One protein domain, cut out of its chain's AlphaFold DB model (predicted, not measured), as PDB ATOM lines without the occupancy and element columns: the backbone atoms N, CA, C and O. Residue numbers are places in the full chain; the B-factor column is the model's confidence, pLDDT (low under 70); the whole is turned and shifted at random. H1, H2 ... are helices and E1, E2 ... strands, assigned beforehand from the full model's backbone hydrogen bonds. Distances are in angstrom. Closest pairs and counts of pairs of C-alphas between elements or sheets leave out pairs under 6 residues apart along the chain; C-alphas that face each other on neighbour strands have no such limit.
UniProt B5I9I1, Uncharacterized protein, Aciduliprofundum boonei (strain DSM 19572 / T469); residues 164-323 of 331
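What this domain is: This is residues 164 to 323 of the 331 residues of an uncharacterized protein of Aciduliprofundum boonei (strain DSM 19572 / T469) (UniProt B5I9I1). A twisted slab of five strands forms the middle layer, with the two longer helices, H1 and H2, side by side over one face and three shorter ones, H3, H4 and H5, over the other: three layers. The link of residues 200 to 212 lies beyond the ends of E3 and E4, at one end of the longest axis. The printed part has 160 residues, with five named helices and five named strands in the order E1 E2 E3 E4 H1 E5 H2 H3 H4 H5; the sheet, E1 E2 E5 E3 E4, is mixed, and so is the class, helices and strands. The whole is compact, with a radius of gyration of the C-alphas of 14.7 A and spans of 45 by 33 by 31 A.

How they stand to each other: The twisted sheet runs E1, residues 171 to 177, E2, 180 to 187, E5, 253 to 260, E3, 192 to 199, and E4, 213 to 219; E1 and E4 are its edge strands. E5 and E3 are parallel, with N 194 and O 254 2.9 A apart, within hydrogen-bond range. E2 and E5 are antiparallel, with N 183 and O 257 at 2.9 A. The hairpin E1 and E2 has N 173 and O 184 at 2.9 A, and the hairpin E3 and E4 has N 195 and O 217 at 3.0 A. On one face, H1, residues 232 to 248, has a height over the sheet of 9.7 A; its closest C-alpha pair with E3 is Tyr 234 and Leu 195, 5.9 A. H2, residues 271 to 282, lies over E1 and E2 on the same face, at 8.2 A. H1 and H2 touch, the closest C-alphas being those of Ala 236 and Arg 274, 4.8 A, at a shallow tilt of 23 degrees, the same way. On the opposite face, H3, residues 291 to 299, runs along the strands, at 4 degrees to E2 on the local plane; its closest C-alphas with E2 are Ala 298 and Val 183, 6.4 A. H5, residues 314 to 321, stands up from the sheet, rising 56 degrees. H4, residues 306 to 312, touches H5 only at the corner, with C-alphas 310 and 316 5.5 A apart. In H1 to H5 every O i to N i+4 pair is within hydrogen-bond range.

Where its parts are: E1 begins at C-alpha 171 (238.498, 187.439, 249.923), and H5 ends at C-alpha 321 (249.877, 191.103, 232.766). From first to last C-alpha, E1 measures 20.2 A, E2 22.7 A, E3 23.7 A, E4 20.7 A, E5 23.0 A, H1 24.9 A and H2 16.2 A.

The domain as a whole: The C-alphas of Ser 165 and Tyr 208, the farthest apart, are 45.7 A from each other. The printed part has no cut; the links E3 to E4 and E4 to H1 are long. The mean pLDDT of the printed part is 91.3, with residues 202, 204, 210, 265 and 322 to 323 under 70.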
ATOM      1  N   PHE A 164     248.369 173.040 252.304       98.38
ATOM      2  CA  PHE A 164     246.912 173.162 252.328       98.38
ATOM      3  C   PHE A 164     246.307 173.392 250.943       98.38
ATOM      4  O   PHE A 164     246.939 173.918 250.027       98.38
ATOM      5  N   SER A 165     245.020 173.061 250.811       98.00
ATOM      6  CA  SER A 165     244.254 173.366 249.604       98.00
ATOM      7  C   SER A 165     244.092 174.876 249.418       98.00
ATOM      8  O   SER A 165     243.969 175.629 250.386       98.00
ATOM      9  N   ILE A 166     244.058 175.322 248.166       98.25
ATOM     10  CA  ILE A 166     243.839 176.728 247.815       98.25
ATOM     11  C   ILE A 166     242.428 177.161 248.267       98.25
ATOM     12  O   ILE A 166     241.525 176.331 248.375       98.25
ATOM     13  N   ILE A 167     242.240 178.440 248.608       97.75
ATOM     14  CA  ILE A 167     240.902 179.006 248.841       97.75
ATOM     15  C   ILE A 167     240.040 178.940 247.573       97.75
ATOM     16  O   ILE A 167     240.548 179.093 246.468       97.75
ATOM     17  N   ASP A 168     238.728 178.784 247.737       95.94
ATOM     18  CA  ASP A 168     237.815 178.636 246.595       95.94
ATOM     19  C   ASP A 168     237.467 179.979 245.935       95.94
ATOM     20  O   ASP A 168     237.220 180.045 244.735       95.94
ATOM     21  N   LYS A 169     237.427 181.059 246.728       97.56
ATOM     22  CA  LYS A 169     236.965 182.384 246.295       97.56
ATOM     23  C   LYS A 169     237.879 183.501 246.791       97.56
ATOM     24  O   LYS A 169     238.383 183.395 247.913       97.56
ATOM     25  N   PRO A 170     238.053 184.590 246.020       98.12
ATOM     26  CA  PRO A 170     238.755 185.779 246.482       98.12
ATOM     27  C   PRO A 170     238.107 186.384 247.730       98.12
ATOM     28  O   PRO A 170     236.882 186.482 247.842       98.12
ATOM     29  N   MET A 171     238.941 186.831 248.668       98.50
ATOM     30  CA  MET A 171     238.498 187.439 249.923       98.50
ATOM     31  C   MET A 171     239.243 188.741 250.179       98.50
ATOM     32  O   MET A 171     240.453 188.821 249.978       98.50
ATOM     33  N   VAL A 172     238.533 189.751 250.678       98.62
ATOM     34  CA  VAL A 172     239.123 191.032 251.079       98.62
ATOM     35  C   VAL A 172     238.785 191.329 252.532       98.62
ATOM     36  O   VAL A 172     237.619 191.319 252.931       98.62
ATOM     37  N   PHE A 173     239.816 191.639 253.310       98.50
ATOM     38  CA  PHE A 173     239.729 192.056 254.705       98.50
ATOM     39  C   PHE A 173     240.204 193.498 254.845       98.50
ATOM     40  O   PHE A 173     241.060 193.950 254.082       98.50
ATOM     41  N   LYS A 174     239.690 194.217 255.846       97.56
ATOM     42  CA  LYS A 174     240.025 195.626 256.076       97.56
ATOM     43  C   LYS A 174     240.234 195.918 257.558       97.56
ATOM     44  O   LYS A 174     239.488 195.430 258.400       97.56
ATOM     45  N   SER A 175     241.205 196.774 257.860       96.50
ATOM     46  CA  SER A 175     241.338 197.456 259.150       96.50
ATOM     47  C   SER A 175     241.570 198.946 258.917       96.50
ATOM     48  O   SER A 175     242.250 199.330 257.969       96.50
ATOM     49  N   ASN A 176     240.994 199.783 259.776       93.81
ATOM     50  CA  ASN A 176     241.295 201.208 259.840       93.81
ATOM     51  C   ASN A 176     241.476 201.598 261.308       93.81
ATOM     52  O   ASN A 176     240.494 201.693 262.049       93.81
ATOM     53  N   LYS A 177     242.732 201.743 261.735       91.25
ATOM     54  CA  LYS A 177     243.113 202.083 263.111       91.25
ATOM     55  C   LYS A 177     244.360 202.962 263.090       91.25
ATOM     56  O   LYS A 177     245.196 202.829 262.201       91.25
ATOM     57  N   MET A 178     244.464 203.855 264.074       86.44
ATOM     58  CA  MET A 178     245.604 204.761 264.284       86.44
ATOM     59  C   MET A 178     246.097 205.447 262.991       86.44
ATOM     60  O   MET A 178     247.285 205.399 262.674       86.44
ATOM     61  N   GLY A 179     245.189 206.032 262.201       87.31
ATOM     62  CA  GLY A 179     245.547 206.752 260.967       87.31
ATOM     63  C   GLY A 179     246.112 205.858 259.854       87.31
ATOM     64  O   GLY A 179     246.870 206.313 259.003       87.31
ATOM     65  N   ASN A 180     245.827 204.554 259.865       91.69
ATOM     66  CA  ASN A 180     246.295 203.635 258.831       91.69
ATOM     67  C   ASN A 180     245.150 202.779 258.305       91.69
ATOM     68  O   ASN A 180     244.446 202.117 259.070       91.69
ATOM     69  N   ILE A 181     245.037 202.731 256.981       95.06
ATOM     70  CA  ILE A 181     244.139 201.818 256.284       95.06
ATOM     71  C   ILE A 181     244.962 200.608 255.853       95.06
ATOM     72  O   ILE A 181     245.937 200.740 255.113       95.06
ATOM     73  N   PHE A 182     244.556 199.427 256.307       97.25
ATOM     74  CA  PHE A 182     245.080 198.146 255.852       97.25
ATOM     75  C   PHE A 182     244.002 197.404 255.080       97.25
ATOM     76  O   PHE A 182     242.883 197.244 255.571       97.25
ATOM     77  N   VAL A 183     244.362 196.893 253.909       98.38
ATOM     78  CA  VAL A 183     243.533 195.961 253.146       98.38
ATOM     79  C   VAL A 183     244.350 194.715 252.852       98.38
ATOM     80  O   VAL A 183     245.475 194.810 252.368       98.38
ATOM     81  N   VAL A 184     243.792 193.548 253.165       98.69
ATOM     82  CA  VAL A 184     244.402 192.249 252.867       98.69
ATOM     83  C   VAL A 184     243.549 191.560 251.819       98.69
ATOM     84  O   VAL A 184     242.361 191.337 252.040       98.69
ATOM     85  N   ILE A 185     244.160 191.228 250.691       98.56
ATOM     86  CA  ILE A 185     243.532 190.514 249.584       98.56
ATOM     87  C   ILE A 185     244.059 189.084 249.614       98.56
ATOM     88  O   ILE A 185     245.273 188.886 249.631       98.56
ATOM     89  N   LEU A 186     243.157 188.107 249.618       98.50
ATOM     90  CA  LEU A 186     243.470 186.704 249.377       98.50
ATOM     91  C   LEU A 186     242.924 186.312 248.006       98.50
ATOM     92  O   LEU A 186     241.724 186.453 247.763       98.50
ATOM     93  N   LEU A 187     243.791 185.810 247.136       97.69
ATOM     94  CA  LEU A 187     243.440 185.310 245.809       97.69
ATOM     95  C   LEU A 187     243.559 183.774 245.765       97.69
ATOM     96  O   LEU A 187     244.474 183.224 246.394       97.69
ATOM     97  N   PRO A 188     242.665 183.074 245.038       96.69
ATOM     98  CA  PRO A 188     242.657 181.618 244.884       96.69
ATOM     99  C   PRO A 188     243.829 181.136 244.012       96.69
ATOM    100  O   PRO A 188     243.664 180.740 242.858       96.69
ATOM    101  N   ARG A 189     245.044 181.215 244.562       95.00
ATOM    102  CA  ARG A 189     246.315 180.843 243.925       95.00
ATOM    103  C   ARG A 189     247.270 180.219 244.947       95.00
ATOM    104  O   ARG A 189     247.063 180.315 246.159       95.00
ATOM    105  N   ASN A 190     248.338 179.598 244.450       96.12
ATOM    106  CA  ASN A 190     249.429 179.104 245.291       96.12
ATOM    107  C   ASN A 190     250.084 180.238 246.089       96.12
ATOM    108  O   ASN A 190     250.061 181.400 245.672       96.12
ATOM    109  N   TRP A 191     250.709 179.882 247.216       97.88
ATOM    110  CA  TRP A 191     251.326 180.848 248.114       97.88
ATOM    111  C   TRP A 191     252.267 181.791 247.366       97.88
ATOM    112  O   TRP A 191     253.251 181.397 246.741       97.88
ATOM    113  N   SER A 192     251.958 183.070 247.478       97.50
ATOM    114  CA  SER A 192     252.872 184.179 247.260       97.50
ATOM    115  C   SER A 192     252.385 185.322 248.131       97.50
ATOM    116  O   SER A 192     251.206 185.380 248.477       97.50
ATOM    117  N   TYR A 193     253.293 186.180 248.571       98.25
ATOM    118  CA  TYR A 193     252.971 187.188 249.570       98.25
ATOM    119  C   TYR A 193     253.657 188.504 249.250       98.25
ATOM    120  O   TYR A 193     254.856 188.536 248.979       98.25
ATOM    121  N   GLU A 194     252.914 189.597 249.331       98.00
ATOM    122  CA  GLU A 194     253.434 190.948 249.184       98.00
ATOM    123  C   GLU A 194     252.875 191.876 250.260       98.00
ATOM    124  O   GLU A 194     251.698 191.807 250.612       98.00
ATOM    125  N   LEU A 195     253.730 192.775 250.745       97.75
ATOM    126  CA  LEU A 195     253.326 193.978 251.462       97.75
ATOM    127  C   LEU A 195     253.711 195.191 250.618       97.75
ATOM    128  O   LEU A 195     254.861 195.300 250.193       97.75
ATOM    129  N   VAL A 196     252.766 196.111 250.438       96.44
ATOM    130  CA  VAL A 196     252.998 197.424 249.833       96.44
ATOM    131  C   VAL A 196     252.619 198.500 250.838       96.44
ATOM    132  O   VAL A 196     251.496 198.512 251.348       96.44
ATOM    133  N   GLU A 197     253.550 199.405 251.118       94.19
ATOM    134  CA  GLU A 197     253.326 200.547 252.004       94.19
ATOM    135  C   GLU A 197     253.378 201.849 251.206       94.19
ATOM    136  O   GLU A 197     254.267 202.048 250.376       94.19
ATOM    137  N   ALA A 198     252.417 202.732 251.470       91.31
ATOM    138  CA  ALA A 198     252.323 204.053 250.877       91.31
ATOM    139  C   ALA A 198     252.376 205.150 251.949       91.31
ATOM    140  O   ALA A 198     251.619 205.114 252.923       91.31
ATOM    141  N   TRP A 199     253.230 206.154 251.724       84.94
ATOM    142  CA  TRP A 199     253.411 207.302 252.614       84.94
ATOM    143  C   TRP A 199     253.262 208.636 251.882       84.94
ATOM    144  O   TRP A 199     253.915 208.903 250.864       84.94
ATOM    145  N   TYR A 200     252.425 209.511 252.433       82.31
ATOM    146  CA  TYR A 200     252.159 210.832 251.865       82.31
ATOM    147  C   TYR A 200     253.348 211.793 251.985       82.31
ATOM    148  O   TYR A 200     254.107 211.703 252.953       82.31
ATOM    149  N   PRO A 201     253.491 212.745 251.044       79.12
ATOM    150  CA  PRO A 201     254.375 213.901 251.187       79.12
ATOM    151  C   PRO A 201     254.261 214.583 252.552       79.12
ATOM    152  O   PRO A 201     253.158 214.770 253.058       79.12
ATOM    153  N   GLY A 202     255.393 214.979 253.132       67.62
ATOM    154  CA  GLY A 202     255.448 215.679 254.418       67.62
ATOM    155  C   GLY A 202     255.345 214.770 255.647       67.62
ATOM    156  O   GLY A 202     255.520 215.245 256.765       67.62
ATOM    157  N   THR A 203     255.123 213.463 255.468       73.75
ATOM    158  CA  THR A 203     255.246 212.482 256.559       73.75
ATOM    159  C   THR A 203     256.717 212.183 256.862       73.75
ATOM    160  O   THR A 203     257.595 212.411 256.031       73.75
ATOM    161  N   LEU A 204     257.010 211.598 258.029       68.31
ATOM    162  CA  LEU A 204     258.386 211.248 258.423       68.31
ATOM    163  C   LEU A 204     259.093 210.280 257.461       68.31
ATOM    164  O   LEU A 204     260.322 210.267 257.407       68.31
ATOM    165  N   TRP A 205     258.336 209.473 256.713       72.62
ATOM    166  CA  TRP A 205     258.867 208.523 255.727       72.62
ATOM    167  C   TRP A 205     258.903 209.089 254.306       72.62
ATOM    168  O   TRP A 205     259.456 208.459 253.410       72.62
ATOM    169  N   ASN A 206     258.342 210.282 254.096       75.25
ATOM    170  CA  ASN A 206     258.384 210.989 252.824       75.25
ATOM    171  C   ASN A 206     258.466 212.523 253.032       75.25
ATOM    172  O   ASN A 206     257.606 213.267 252.550       75.25
ATOM    173  N   PRO A 207     259.489 213.018 253.760       70.50
ATOM    174  CA  PRO A 207     259.518 214.397 254.256       70.50
ATOM    175  C   PRO A 207     259.662 215.437 253.140       70.50
ATOM    176  O   PRO A 207     259.118 216.532 253.239       70.50
ATOM    177  N   TYR A 208     260.367 215.083 252.062       74.56
ATOM    178  CA  TYR A 208     260.662 215.977 250.937       74.56
ATOM    179  C   TYR A 208     260.015 215.531 249.620       74.56
ATOM    180  O   TYR A 208     260.282 216.115 248.566       74.56
ATOM    181  N   GLY A 209     259.197 214.475 249.638       70.12
ATOM    182  CA  GLY A 209     258.559 213.991 248.421       70.12
ATOM    183  C   GLY A 209     257.510 214.958 247.911       70.12
ATOM    184  O   GLY A 209     256.781 215.579 248.672       70.12
ATOM    185  N   LYS A 210     257.398 215.047 246.588       69.44
ATOM    186  CA  LYS A 210     256.328 215.799 245.911       69.44
ATOM    187  C   LYS A 210     255.126 214.918 245.554       69.44
ATOM    188  O   LYS A 210     254.134 215.409 245.029       69.44
ATOM    189  N   ARG A 211     255.242 213.604 245.773       77.25
ATOM    190  CA  ARG A 211     254.241 212.568 245.480       77.25
ATOM    191  C   ARG A 211     254.296 211.501 246.566       77.25
ATOM    192  O   ARG A 211     255.318 211.385 247.243       77.25
ATOM    193  N   THR A 212     253.221 210.733 246.719       79.81
ATOM    194  CA  THR A 212     253.181 209.573 247.618       79.81
ATOM    195  C   THR A 212     254.322 208.616 247.282       79.81
ATOM    196  O   THR A 212     254.479 208.217 246.129       79.81
ATOM    197  N   PHE A 213     255.127 208.280 248.287       83.62
ATOM    198  CA  PHE A 213     256.189 207.293 248.171       83.62
ATOM    199  C   PHE A 213     255.596 205.912 248.439       83.62
ATOM    200  O   PHE A 213     254.902 205.729 249.439       83.62
ATOM    201  N   MET A 214     255.843 204.967 247.536       89.50
ATOM    202  CA  MET A 214     255.417 203.578 247.674       89.50
ATOM    203  C   MET A 214     256.628 202.667 247.664       89.50
ATOM    204  O   MET A 214     257.521 202.823 246.831       89.50
ATOM    205  N   VAL A 215     256.617 201.688 248.557       89.94
ATOM    206  CA  VAL A 215     257.598 200.610 248.584       89.94
ATOM    207  C   VAL A 215     256.865 199.279 248.635       89.94
ATOM    208  O   VAL A 215     255.816 199.157 249.270       89.94
ATOM    209  N   SER A 216     257.434 198.278 247.980       93.12
ATOM    210  CA  SER A 216     256.936 196.912 248.007       93.12
ATOM    211  C   SER A 216     258.037 195.958 248.460       93.12
ATOM    212  O   SER A 216     259.220 196.128 248.172       93.12
ATOM    213  N   SER A 217     257.650 194.912 249.177       96.19
ATOM    214  CA  SER A 217     258.448 193.702 249.302       96.19
ATOM    215  C   SER A 217     257.535 192.509 249.094       96.19
ATOM    216  O   SER A 217     256.483 192.413 249.721       96.19
ATOM    217  N   HIS A 218     257.954 191.591 248.224       95.69
ATOM    218  CA  HIS A 218     257.184 190.411 247.849       95.69
ATOM    219  C   HIS A 218     258.012 189.126 247.932       95.69
ATOM    220  O   HIS A 218     259.243 189.154 247.968       95.69
ATOM    221  N   GLU A 219     257.323 187.994 247.944       96.06
ATOM    222  CA  GLU A 219     257.880 186.664 247.774       96.06
ATOM    223  C   GLU A 219     256.953 185.798 246.933       96.06
ATOM    224  O   GLU A 219     255.730 185.871 247.048       96.06
ATOM    225  N   PHE A 220     257.550 184.980 246.076       95.31
ATOM    226  CA  PHE A 220     256.826 183.947 245.347       95.31
ATOM    227  C   PHE A 220     256.794 182.654 246.166       95.31
ATOM    228  O   PHE A 220     257.167 182.644 247.340       95.31
ATOM    229  N   TYR A 221     256.381 181.556 245.537       94.00
ATOM    230  CA  TYR A 221     256.249 180.265 246.199       94.00
ATOM    231  C   TYR A 221     257.533 179.833 246.919       94.00
ATOM    232  O   TYR A 221     257.480 179.461 248.084       94.00
ATOM    233  N   GLU A 222     258.705 179.997 246.305       92.75
ATOM    234  CA  GLU A 222     260.002 179.634 246.908       92.75
ATOM    235  C   GLU A 222     260.427 180.520 248.097       92.75
ATOM    236  O   GLU A 222     261.361 180.185 248.825       92.75
ATOM    237  N   GLY A 223     259.735 181.636 248.335       91.44
ATOM    238  CA  GLY A 223     260.077 182.604 249.375       91.44
ATOM    239  C   GLY A 223     261.214 183.558 248.984       91.44
ATOM    240  O   GLY A 223     261.674 183.600 247.840       91.44
ATOM    241  N   ARG A 224     261.670 184.371 249.948       89.75
ATOM    242  CA  ARG A 224     262.799 185.309 249.772       89.75
ATOM    243  C   ARG A 224     264.129 184.731 250.238       89.75
ATOM    244  O   ARG A 224     264.218 184.108 251.292       89.75
ATOM    245  N   LYS A 225     265.189 185.074 249.501       81.94
ATOM    246  CA  LYS A 225     266.589 184.847 249.904       81.94
ATOM    247  C   LYS A 225     267.203 186.041 250.647       81.94
ATOM    248  O   LYS A 225     268.102 185.855 251.457       81.94
ATOM    249  N   GLY A 226     266.728 187.256 250.364       85.88
ATOM    250  CA  GLY A 226     267.236 188.503 250.939       85.88
ATOM    251  C   GLY A 226     266.257 189.168 251.905       85.88
ATOM    252  O   GLY A 226     265.051 188.903 251.882       85.88
ATOM    253  N   TYR A 227     266.786 190.075 252.726       84.25
ATOM    254  CA  TYR A 227     265.989 190.868 253.658       84.25
ATOM    255  C   TYR A 227     264.929 191.708 252.917       84.25
ATOM    256  O   TYR A 227     265.146 192.152 251.788       84.25
ATOM    257  N   ALA A 228     263.750 191.889 253.517       85.19
ATOM    258  CA  ALA A 228     262.703 192.754 252.978       85.19
ATOM    259  C   ALA A 228     263.136 194.225 252.994       85.19
ATOM    260  O   ALA A 228     263.573 194.725 254.028       85.19
ATOM    261  N   GLU A 229     262.961 194.933 251.878       84.69
ATOM    262  CA  GLU A 229     263.316 196.356 251.753       84.69
ATOM    263  C   GLU A 229     262.478 197.222 252.703       84.69
ATOM    264  O   GLU A 229     262.992 198.139 253.335       84.69
ATOM    265  N   ILE A 230     261.211 196.844 252.894       83.56
ATOM    266  CA  ILE A 230     260.285 197.456 253.863       83.56
ATOM    267  C   ILE A 230     260.736 197.222 255.319       83.56
ATOM    268  O   ILE A 230     260.378 197.949 256.245       83.56
ATOM    269  N   GLY A 231     261.550 196.194 255.558       87.38
ATOM    270  CA  GLY A 231     262.019 195.822 256.884       87.38
ATOM    271  C   GLY A 231     260.979 195.074 257.718       87.38
ATOM    272  O   GLY A 231     260.291 194.184 257.226       87.38
ATOM    273  N   GLY A 232     260.910 195.387 259.017       89.69
ATOM    274  CA  GLY A 232     260.169 194.592 260.008       89.69
ATOM    275  C   GLY A 232     258.667 194.463 259.729       89.69
ATOM    276  O   GLY A 232     258.091 193.415 260.010       89.69
ATOM    277  N   CYS A 233     258.046 195.483 259.121       93.12
ATOM    278  CA  CYS A 233     256.616 195.487 258.791       93.12
ATOM    279  C   CYS A 233     256.221 194.310 257.887       93.12
ATOM    280  O   CYS A 233     255.158 193.724 258.085       93.12
ATOM    281  N   TYR A 234     257.097 193.927 256.950       96.25
ATOM    282  CA  TYR A 234     256.876 192.794 256.048       96.25
ATOM    283  C   TYR A 234     256.694 191.484 256.824       96.25
ATOM    284  O   TYR A 234     255.703 190.780 256.648       96.25
ATOM    285  N   TYR A 235     257.616 191.171 257.737       96.94
ATOM    286  CA  TYR A 235     257.573 189.923 258.504       96.94
ATOM    287  C   TYR A 235     256.421 189.909 259.514       96.94
ATOM    288  O   TYR A 235     255.759 188.887 259.679       96.94
ATOM    289  N   ALA A 236     256.141 191.059 260.131       96.88
ATOM    290  CA  ALA A 236     255.017 191.255 261.039       96.88
ATOM    291  C   ALA A 236     253.658 191.000 260.364       96.88
ATOM    292  O   ALA A 236     252.829 190.258 260.894       96.88
ATOM    293  N   ALA A 237     253.433 191.579 259.181       97.88
ATOM    294  CA  ALA A 237     252.217 191.349 258.407       97.88
ATOM    295  C   ALA A 237     252.138 189.903 257.890       97.88
ATOM    296  O   ALA A 237     251.074 189.287 257.980       97.88
ATOM    297  N   ARG A 238     253.253 189.322 257.421       98.19
ATOM    298  CA  ARG A 238     253.297 187.919 256.978       98.19
ATOM    299  C   ARG A 238     252.935 186.948 258.098       98.19
ATOM    300  O   ARG A 238     252.211 185.989 257.852       98.19
ATOM    301  N   LEU A 239     253.404 187.196 259.323       98.44
ATOM    302  CA  LEU A 239     253.040 186.401 260.498       98.44
ATOM    303  C   LEU A 239     251.526 186.419 260.725       98.44
ATOM    304  O   LEU A 239     250.914 185.360 260.825       98.44
ATOM    305  N   ALA A 240     250.922 187.608 260.752       98.25
ATOM    306  CA  ALA A 240     249.489 187.778 260.982       98.25
ATOM    307  C   ALA A 240     248.622 187.107 259.898       98.25
ATOM    308  O   ALA A 240     247.603 186.485 260.197       98.25
ATOM    309  N   VAL A 241     249.040 187.199 258.633       98.44
ATOM    310  CA  VAL A 241     248.411 186.475 257.517       98.44
ATOM    311  C   VAL A 241     248.567 184.966 257.697       98.44
ATOM    312  O   VAL A 241     247.600 184.221 257.534       98.44
ATOM    313  N   GLY A 242     249.775 184.519 258.044       98.38
ATOM    314  CA  GLY A 242     250.083 183.107 258.223       98.38
ATOM    315  C   GLY A 242     249.213 182.459 259.299       98.38
ATOM    316  O   GLY A 242     248.677 181.373 259.095       98.38
ATOM    317  N   GLU A 243     248.986 183.160 260.410       98.44
ATOM    318  CA  GLU A 243     248.074 182.732 261.477       98.44
ATOM    319  C   GLU A 243     246.662 182.449 260.959       98.44
ATOM    320  O   GLU A 243     246.079 181.402 261.255       98.44
ATOM    321  N   LYS A 244     246.118 183.360 260.145       98.25
ATOM    322  CA  LYS A 244     244.774 183.223 259.580       98.25
ATOM    323  C   LYS A 244     244.675 182.046 258.614       98.25
ATOM    324  O   LYS A 244     243.728 181.271 258.709       98.25
ATOM    325  N   LEU A 245     245.637 181.896 257.707       98.44
ATOM    326  CA  LEU A 245     245.623 180.821 256.710       98.44
ATOM    327  C   LEU A 245     245.818 179.439 257.340       98.44
ATOM    328  O   LEU A 245     245.132 178.491 256.957       98.44
ATOM    329  N   VAL A 246     246.665 179.332 258.372       98.31
ATOM    330  CA  VAL A 246     246.784 178.099 259.165       98.31
ATOM    331  C   VAL A 246     245.480 177.774 259.888       98.31
ATOM    332  O   VAL A 246     245.052 176.623 259.872       98.31
ATOM    333  N   ASN A 247     244.811 178.772 260.471       97.69
ATOM    334  CA  ASN A 247     243.509 178.573 261.107       97.69
ATOM    335  C   ASN A 247     242.431 178.117 260.106       97.69
ATOM    336  O   ASN A 247     241.658 177.212 260.411       97.69
ATOM    337  N   MET A 248     242.423 178.689 258.900       97.38
ATOM    338  CA  MET A 248     241.518 178.298 257.814       97.38
ATOM    339  C   MET A 248     241.867 176.936 257.196       97.38
ATOM    340  O   MET A 248     241.028 176.366 256.503       97.38
ATOM    341  N   LYS A 249     243.089 176.423 257.416       98.19
ATOM    342  CA  LYS A 249     243.663 175.273 256.695       98.19
ATOM    343  C   LYS A 249     243.550 175.454 255.179       98.19
ATOM    344  O   LYS A 249     243.026 174.592 254.464       98.19
ATOM    345  N   ARG A 250     243.974 176.629 254.711       98.19
ATOM    346  CA  ARG A 250     243.932 177.022 253.300       98.19
ATOM    347  C   ARG A 250     245.200 177.753 252.877       98.19
ATOM    348  O   ARG A 250     245.858 178.386 253.699       98.19
ATOM    349  N   GLN A 251     245.487 177.697 251.584       98.12
ATOM    350  CA  GLN A 251     246.534 178.448 250.902       98.12
ATOM    351  C   GLN A 251     245.926 179.562 250.038       98.12
ATOM    352  O   GLN A 251     244.829 179.412 249.503       98.12
ATOM    353  N   ALA A 252     246.639 180.677 249.895       98.06
ATOM    354  CA  ALA A 252     246.267 181.764 248.996       98.06
ATOM    355  C   ALA A 252     247.502 182.559 248.550       98.06
ATOM    356  O   ALA A 252     248.515 182.588 249.256       98.06
ATOM    357  N   GLU A 253     247.377 183.271 247.433       98.06
ATOM    358  CA  GLU A 253     248.219 184.431 247.141       98.06
ATOM    359  C   GLU A 253     247.694 185.627 247.933       98.06
ATOM    360  O   GLU A 253     246.494 185.895 247.946       98.06
ATOM    361  N   VAL A 254     248.585 186.325 248.629       98.56
ATOM    362  CA  VAL A 254     248.225 187.355 249.597       98.56
ATOM    363  C   VAL A 254     248.874 188.679 249.227       98.56
ATOM    364  O   VAL A 254     250.094 188.774 249.099       98.56
ATOM    365  N   ILE A 255     248.065 189.732 249.166       98.50
ATOM    366  CA  ILE A 255     248.536 191.101 248.958       98.50
ATOM    367  C   ILE A 255     248.047 191.949 250.129       98.50
ATOM    368  O   ILE A 255     246.845 192.112 250.333       98.50
ATOM    369  N   VAL A 256     248.981 192.481 250.914       98.50
ATOM    370  CA  VAL A 256     248.697 193.430 251.992       98.50
ATOM    371  C   VAL A 256     249.035 194.827 251.498       98.50
ATOM    372  O   VAL A 256     250.172 195.112 251.133       98.50
ATOM    373  N   LEU A 257     248.045 195.707 251.506       98.06
ATOM    374  CA  LEU A 257     248.180 197.100 251.109       98.06
ATOM    375  C   LEU A 257     247.979 197.983 252.338       98.06
ATOM    376  O   LEU A 257     246.996 197.818 253.068       98.06
ATOM    377  N   ARG A 258     248.912 198.906 252.571       96.00
ATOM    378  CA  ARG A 258     248.880 199.838 253.699       96.00
ATOM    379  C   ARG A 258     249.000 201.277 253.224       96.00
ATOM    380  O   ARG A 258     250.043 201.679 252.713       96.00
ATOM    381  N   GLU A 259     247.980 202.073 253.510       94.06
ATOM    382  CA  GLU A 259     248.008 203.528 253.367       94.06
ATOM    383  C   GLU A 259     248.164 204.164 254.750       94.06
ATOM    384  O   GLU A 259     247.254 204.096 255.580       94.06
ATOM    385  N   ALA A 260     249.332 204.754 255.012       89.50
ATOM    386  CA  ALA A 260     249.538 205.582 256.196       89.50
ATOM    387  C   ALA A 260     248.991 206.981 255.902       89.50
ATOM    388  O   ALA A 260     249.566 207.692 255.080       89.50
ATOM    389  N   LEU A 261     247.878 207.355 256.528       85.75
ATOM    390  CA  LEU A 261     247.202 208.628 256.286       85.75
ATOM    391  C   LEU A 261     248.021 209.812 256.840       85.75
ATOM    392  O   LEU A 261     248.908 209.616 257.675       85.75
ATOM    393  N   PRO A 262     247.773 211.054 256.378       78.00
ATOM    394  CA  PRO A 262     248.557 212.223 256.796       78.00
ATOM    395  C   PRO A 262     248.534 212.529 258.304       78.00
ATOM    396  O   PRO A 262     249.452 213.173 258.806       78.00
ATOM    397  N   ASP A 263     247.509 212.073 259.026       74.06
ATOM    398  CA  ASP A 263     247.387 212.168 260.487       74.06
ATOM    399  C   ASP A 263     248.320 211.194 261.234       74.06
ATOM    400  O   ASP A 263     248.563 211.350 262.432       74.06
ATOM    401  N   TYR A 264     248.914 210.222 260.536       74.94
ATOM    402  CA  TYR A 264     249.933 209.332 261.076       74.94
ATOM    403  C   TYR A 264     251.304 210.025 261.124       74.94
ATOM    404  O   TYR A 264     252.211 209.796 260.320       74.94
ATOM    405  N   ILE A 265     251.445 210.904 262.112       67.75
ATOM    406  CA  ILE A 265     252.569 211.834 262.256       67.75
ATOM    407  C   ILE A 265     253.855 211.210 262.825       67.75
ATOM    408  O   ILE A 265     254.892 211.873 262.826       67.75
ATOM    409  N   MET A 266     253.832 209.963 263.324       71.19
ATOM    410  CA  MET A 266     255.001 209.356 263.980       71.19
ATOM    411  C   MET A 266     255.067 207.820 263.958       71.19
ATOM    412  O   MET A 266     254.028 207.166 263.867       71.19
ATOM    413  N   PRO A 267     256.267 207.203 264.071       73.38
ATOM    414  CA  PRO A 267     256.393 205.751 264.154       73.38
ATOM    415  C   PRO A 267     255.876 205.240 265.495       73.38
ATOM    416  O   PRO A 267     256.530 205.417 266.523       73.38
ATOM    417  N   VAL A 268     254.760 204.510 265.484       78.25
ATOM    418  CA  VAL A 268     254.287 203.805 266.689       78.25
ATOM    419  C   VAL A 268     254.985 202.452 266.890       78.25
ATOM    420  O   VAL A 268     255.043 201.939 268.004       78.25
ATOM    421  N   GLY A 269     255.601 201.902 265.838       85.06
ATOM    422  CA  GLY A 269     256.385 200.662 265.860       85.06
ATOM    423  C   GLY A 269     255.814 199.551 264.976       85.06
ATOM    424  O   GLY A 269     254.682 199.618 264.511       85.06
ATOM    425  N   VAL A 270     256.612 198.502 264.747       89.75
ATOM    426  CA  VAL A 270     256.257 197.369 263.863       89.75
ATOM    427  C   VAL A 270     255.057 196.566 264.382       89.75
ATOM    428  O   VAL A 270     254.283 196.032 263.589       89.75
ATOM    429  N   TRP A 271     254.854 196.527 265.704       90.75
ATOM    430  CA  TRP A 271     253.712 195.849 266.330       90.75
ATOM    431  C   TRP A 271     252.372 196.321 265.751       90.75
ATOM    432  O   TRP A 271     251.478 195.511 265.543       90.75
ATOM    433  N   HIS A 272     252.255 197.607 265.412       91.44
ATOM    434  CA  HIS A 272     251.028 198.192 264.886       91.44
ATOM    435  C   HIS A 272     250.621 197.576 263.545       91.44
ATOM    436  O   HIS A 272     249.433 197.387 263.297       91.44
ATOM    437  N   VAL A 273     251.595 197.215 262.703       94.25
ATOM    438  CA  VAL A 273     251.342 196.509 261.442       94.25
ATOM    439  C   VAL A 273     250.811 195.105 261.726       94.25
ATOM    440  O   VAL A 273     249.771 194.726 261.189       94.25
ATOM    441  N   ARG A 274     251.474 194.355 262.618       95.94
ATOM    442  CA  ARG A 274     251.051 193.001 263.008       95.94
ATOM    443  C   ARG A 274     249.627 192.998 263.559       95.94
ATOM    444  O   ARG A 274     248.793 192.223 263.096       95.94
ATOM    445  N   GLU A 275     249.336 193.879 264.513       95.69
ATOM    446  CA  GLU A 275     248.032 193.916 265.177       95.69
ATOM    447  C   GLU A 275     246.922 194.455 264.261       95.69
ATOM    448  O   GLU A 275     245.807 193.941 264.311       95.69
ATOM    449  N   ASN A 276     247.206 195.396 263.348       95.69
ATOM    450  CA  ASN A 276     246.220 195.813 262.342       95.69
ATOM    451  C   ASN A 276     245.870 194.703 261.357       95.69
ATOM    452  O   ASN A 276     244.697 194.517 261.037       95.69
ATOM    453  N   VAL A 277     246.871 193.971 260.865       97.81
ATOM    454  CA  VAL A 277     246.632 192.854 259.947       97.81
ATOM    455  C   VAL A 277     245.887 191.734 260.676       97.81
ATOM    456  O   VAL A 277     244.914 191.215 260.138       97.81
ATOM    457  N   ARG A 278     246.237 191.423 261.934       97.31
ATOM    458  CA  ARG A 278     245.449 190.501 262.777       97.31
ATOM    459  C   ARG A 278     244.006 190.969 262.935       97.31
ATOM    460  O   ARG A 278     243.096 190.161 262.792       97.31
ATOM    461  N   ASN A 279     243.788 192.255 263.204       97.06
ATOM    462  CA  ASN A 279     242.454 192.830 263.336       97.06
ATOM    463  C   ASN A 279     241.642 192.703 262.041       97.06
ATOM    464  O   ASN A 279     240.519 192.202 262.077       97.06
ATOM    465  N   ALA A 280     242.233 193.057 260.894       97.31
ATOM    466  CA  ALA A 280     241.615 192.850 259.586       97.31
ATOM    467  C   ALA A 280     241.231 191.375 259.393       97.31
ATOM    468  O   ALA A 280     240.081 191.070 259.098       97.31
ATOM    469  N   MET A 281     242.162 190.453 259.638       96.88
ATOM    470  CA  MET A 281     241.979 189.018 259.397       96.88
ATOM    471  C   MET A 281     241.037 188.333 260.405       96.88
ATOM    472  O   MET A 281     240.523 187.245 260.127       96.88
ATOM    473  N   ARG A 282     240.780 188.944 261.568       95.69
ATOM    474  CA  ARG A 282     239.750 188.506 262.528       95.69
ATOM    475  C   ARG A 282     238.338 188.888 262.085       95.69
ATOM    476  O   ARG A 282     237.403 188.175 262.434       95.69
ATOM    477  N   SER A 283     238.189 189.978 261.332       93.69
ATOM    478  CA  SER A 283     236.895 190.406 260.796       93.69
ATOM    479  C   SER A 283     236.339 189.430 259.750       93.69
ATOM    480  O   SER A 283     237.069 188.622 259.165       93.69
ATOM    481  N   THR A 284     235.030 189.505 259.514       94.12
ATOM    482  CA  THR A 284     234.381 188.788 258.413       94.12
ATOM    483  C   THR A 284     234.858 189.368 257.077       94.12
ATOM    484  O   THR A 284     234.684 190.569 256.853       94.12
ATOM    485  N   PRO A 285     235.443 188.555 256.177       96.75
ATOM    486  CA  PRO A 285     235.862 189.040 254.872       96.75
ATOM    487  C   PRO A 285     234.666 189.388 254.000       96.75
ATOM    488  O   PRO A 285     233.597 188.783 254.101       96.75
ATOM    489  N   ARG A 286     234.902 190.279 253.040       97.88
ATOM    490  CA  ARG A 286     234.055 190.367 251.858       97.88
ATOM    491  C   ARG A 286     234.537 189.346 250.832       97.88
ATOM    492  O   ARG A 286     235.714 189.352 250.474       97.88
ATOM    493  N   ILE A 287     233.640 188.466 250.403       98.06
ATOM    494  CA  ILE A 287     233.909 187.392 249.441       98.06
ATOM    495  C   ILE A 287     233.406 187.838 248.066       98.06
ATOM    496  O   ILE A 287     232.378 188.511 247.983       98.06
ATOM    497  N   PHE A 288     234.137 187.478 247.016       97.94
ATOM    498  CA  PHE A 288     233.826 187.820 245.629       97.94
ATOM    499  C   PHE A 288     233.804 186.561 244.766       97.94
ATOM    500  O   PHE A 288     234.398 185.553 245.141       97.94
ATOM    501  N   GLU A 289     233.133 186.620 243.618       94.62
ATOM    502  CA  GLU A 289     233.196 185.544 242.617       94.62
ATOM    503  C   GLU A 289     234.395 185.727 241.677       94.62
ATOM    504  O   GLU A 289     234.995 184.749 241.244       94.62
ATOM    505  N   ASP A 290     234.781 186.978 241.407       93.19
ATOM    506  CA  ASP A 290     235.839 187.332 240.464       93.19
ATOM    507  C   ASP A 290     237.024 188.043 241.148       93.19
ATOM    508  O   ASP A 290     236.869 188.862 242.063       93.19
ATOM    509  N   GLU A 291     238.243 187.733 240.692       94.25
ATOM    510  CA  GLU A 291     239.476 188.325 241.227       94.25
ATOM    511  C   GLU A 291     239.558 189.836 240.936       94.25
ATOM    512  O   GLU A 291     240.019 190.601 241.790       94.25
ATOM    513  N   ASN A 292     239.078 190.294 239.771       94.00
ATOM    514  CA  ASN A 292     239.070 191.719 239.430       94.00
ATOM    515  C   ASN A 292     238.090 192.493 240.307       94.00
ATOM    516  O   ASN A 292     238.401 193.619 240.697       94.00
ATOM    517  N   GLU A 293     236.925 191.931 240.633       95.94
ATOM    518  CA  GLU A 293     235.979 192.549 241.569       95.94
ATOM    519  C   GLU A 293     236.606 192.739 242.954       95.94
ATOM    520  O   GLU A 293     236.544 193.841 243.515       95.94
ATOM    521  N   ALA A 294     237.275 191.703 243.470       97.06
ATOM    522  CA  ALA A 294     237.970 191.760 244.752       97.06
ATOM    523  C   ALA A 294     239.062 192.838 244.762       97.06
ATOM    524  O   ALA A 294     239.099 193.677 245.666       97.06
ATOM    525  N   ILE A 295     239.918 192.870 243.736       96.50
ATOM    526  CA  ILE A 295     240.989 193.871 243.613       96.50
ATOM    527  C   ILE A 295     240.398 195.274 243.458       96.50
ATOM    528  O   ILE A 295     240.832 196.211 244.126       96.50
ATOM    529  N   ASN A 296     239.371 195.447 242.627       96.00
ATOM    530  CA  ASN A 296     238.737 196.746 242.429       96.00
ATOM    531  C   ASN A 296     238.091 197.288 243.702       96.00
ATOM    532  O   ASN A 296     238.166 198.499 243.936       96.00
ATOM    533  N   TYR A 297     237.472 196.413 244.497       97.62
ATOM    534  CA  TYR A 297     236.939 196.759 245.807       97.62
ATOM    535  C   TYR A 297     238.053 197.096 246.798       97.62
ATOM    536  O   TYR A 297     237.959 198.102 247.497       97.62
ATOM    537  N   ALA A 298     239.115 196.291 246.848       97.44
ATOM    538  CA  ALA A 298     240.250 196.526 247.733       97.44
ATOM    539  C   ALA A 298     240.901 197.887 247.459       97.44
ATOM    540  O   ALA A 298     241.094 198.682 248.377       97.44
ATOM    541  N   LEU A 299     241.160 198.198 246.186       96.69
ATOM    542  CA  LEU A 299     241.776 199.460 245.785       96.69
ATOM    543  C   LEU A 299     240.848 200.673 245.955       96.69
ATOM    544  O   LEU A 299     241.344 201.788 246.072       96.69
ATOM    545  N   SER A 300     239.521 200.489 245.985       96.31
ATOM    546  CA  SER A 300     238.580 201.587 246.264       96.31
ATOM    547  C   SER A 300     238.501 201.967 247.744       96.31
ATOM    548  O   SER A 300     237.845 202.949 248.081       96.31
ATOM    549  N   GLN A 301     239.154 201.209 248.633       96.44
ATOM    550  CA  GLN A 301     239.204 201.529 250.062       96.44
ATOM    551  C   GLN A 301     240.231 202.609 250.410       96.44
ATOM    552  O   GLN A 301     240.224 203.077 251.549       96.44
ATOM    553  N   PHE A 302     241.108 202.955 249.467       95.25
ATOM    554  CA  PHE A 302     242.211 203.890 249.657       95.25
ATOM    555  C   PHE A 302     241.918 205.248 249.026       95.25
ATOM    556  O   PHE A 302     241.166 205.351 248.056       95.25
ATOM    557  N   ASN A 303     242.569 206.284 249.547       92.44
ATOM    558  CA  ASN A 303     242.517 207.627 248.971       92.44
ATOM    559  C   ASN A 303     243.471 207.760 247.773       92.44
ATOM    560  O   ASN A 303     243.218 208.525 246.840       92.44
ATOM    561  N   ILE A 304     244.582 207.021 247.782       91.81
ATOM    562  CA  ILE A 304     245.518 206.965 246.661       91.81
ATOM    563  C   ILE A 304     244.873 206.301 245.424       91.81
ATOM    564  O   ILE A 304     244.287 205.221 245.542       91.81
ATOM    565  N   PRO A 305     245.040 206.873 244.211       92.25
ATOM    566  CA  PRO A 305     244.487 206.305 242.984       92.25
ATOM    567  C   PRO A 305     244.924 204.860 242.716       92.25
ATOM    568  O   PRO A 305     246.104 204.524 242.834       92.25
ATOM    569  N   LYS A 306     243.992 204.035 242.218       92.62
ATOM    570  CA  LYS A 306     244.211 202.612 241.881       92.62
ATOM    571  C   LYS A 306     245.480 202.359 241.061       92.62
ATOM    572  O   LYS A 306     246.211 201.412 241.330       92.62
ATOM    573  N   LYS A 307     245.751 203.221 240.075       90.75
ATOM    574  CA  LYS A 307     246.919 203.100 239.193       90.75
ATOM    575  C   LYS A 307     248.240 203.113 239.971       90.75
ATOM    576  O   LYS A 307     249.115 202.321 239.658       90.75
ATOM    577  N   ALA A 308     248.363 203.948 241.003       92.00
ATOM    578  CA  ALA A 308     249.585 204.008 241.801       92.00
ATOM    579  C   ALA A 308     249.830 202.694 242.559       92.00
ATOM    580  O   ALA A 308     250.952 202.201 242.569       92.00
ATOM    581  N   TRP A 309     248.777 202.087 243.117       94.44
ATOM    582  CA  TRP A 309     248.871 200.778 243.771       94.44
ATOM    583  C   TRP A 309     249.288 199.669 242.817       94.44
ATOM    584  O   TRP A 309     250.141 198.857 243.163       94.44
ATOM    585  N   ILE A 310     248.707 199.657 241.617       92.44
ATOM    586  CA  ILE A 310     249.091 198.726 240.560       92.44
ATOM    587  C   ILE A 310     250.573 198.926 240.229       92.44
ATOM    588  O   ILE A 310     251.349 197.991 240.371       92.44
ATOM    589  N   ASP A 311     250.991 200.144 239.888       90.75
ATOM    590  CA  ASP A 311     252.374 200.445 239.498       90.75
ATOM    591  C   ASP A 311     253.388 200.142 240.624       90.75
ATOM    592  O   ASP A 311     254.528 199.765 240.348       90.75
ATOM    593  N   GLY A 312     252.980 200.282 241.891       90.75
ATOM    594  CA  GLY A 312     253.802 200.023 243.075       90.75
ATOM    595  C   GLY A 312     253.861 198.559 243.524       90.75
ATOM    596  O   GLY A 312     254.791 198.188 244.237       90.75
ATOM    597  N   SER A 313     252.919 197.713 243.099       94.62
ATOM    598  CA  SER A 313     252.816 196.309 243.516       94.62
ATOM    599  C   SER A 313     253.343 195.357 242.444       94.62
ATOM    600  O   SER A 313     253.033 195.466 241.257       94.62
ATOM    601  N   THR A 314     254.156 194.390 242.845       94.19
ATOM    602  CA  THR A 314     254.622 193.304 241.984       94.19
ATOM    603  C   THR A 314     253.514 192.289 241.719       94.19
ATOM    604  O   THR A 314     253.336 191.897 240.565       94.19
ATOM    605  N   LEU A 315     252.751 191.873 242.734       94.69
ATOM    606  CA  LEU A 315     251.711 190.854 242.567       94.69
ATOM    607  C   LEU A 315     250.481 191.400 241.831       94.69
ATOM    608  O   LEU A 315     249.965 190.715 240.951       94.69
ATOM    609  N   LEU A 316     250.074 192.656 242.063       93.62
ATOM    610  CA  LEU A 316     249.000 193.288 241.281       93.62
ATOM    611  C   LEU A 316     249.398 193.490 239.812       93.62
ATOM    612  O   LEU A 316     248.584 193.244 238.923       93.62
ATOM    613  N   ARG A 317     250.647 193.888 239.519       90.94
ATOM    614  CA  ARG A 317     251.136 193.941 238.125       90.94
ATOM    615  C   ARG A 317     251.134 192.570 237.477       90.94
ATOM    616  O   ARG A 317     250.706 192.439 236.333       90.94
ATOM    617  N   ARG A 318     251.589 191.550 238.205       88.44
ATOM    618  CA  ARG A 318     251.566 190.171 237.719       88.44
ATOM    619  C   ARG A 318     250.143 189.736 237.386       88.44
ATOM    620  O   ARG A 318     249.931 189.193 236.312       88.44
ATOM    621  N   PHE A 319     249.182 190.026 238.259       83.31
ATOM    622  CA  PHE A 319     247.771 189.740 238.024       83.31
ATOM    623  C   PHE A 319     247.249 190.360 236.712       83.31
ATOM    624  O   PHE A 319     246.560 189.682 235.959       83.31
ATOM    625  N   LEU A 320     247.617 191.608 236.402       79.62
ATOM    626  CA  LEU A 320     247.143 192.300 235.194       79.62
ATOM    627  C   LEU A 320     247.823 191.854 233.893       79.62
ATOM    628  O   LEU A 320     247.231 191.983 232.823       79.62
ATOM    629  N   HIS A 321     249.072 191.390 233.959       74.38
ATOM    630  CA  HIS A 321     249.877 191.103 232.766       74.38
ATOM    631  C   HIS A 321     250.080 189.612 232.489       74.38
ATOM    632  O   HIS A 321     250.375 189.246 231.353       74.38
ATOM    633  N   GLN A 322     249.936 188.748 233.494       64.69
ATOM    634  CA  GLN A 322     250.183 187.317 233.366       64.69
ATOM    635  C   GLN A 322     248.861 186.542 233.378       64.69
ATOM    636  O   GLN A 322     248.240 186.376 234.427       64.69
ATOM    637  N   ARG A 323     248.465 186.039 232.202       57.31
ATOM    638  CA  ARG A 323     247.382 185.053 232.056       57.31
ATOM    639  C   ARG A 323     247.827 183.697 232.614       57.31
ATOM    640  O   ARG A 323     249.004 183.341 232.510       57.31
TER     641      ARG A 323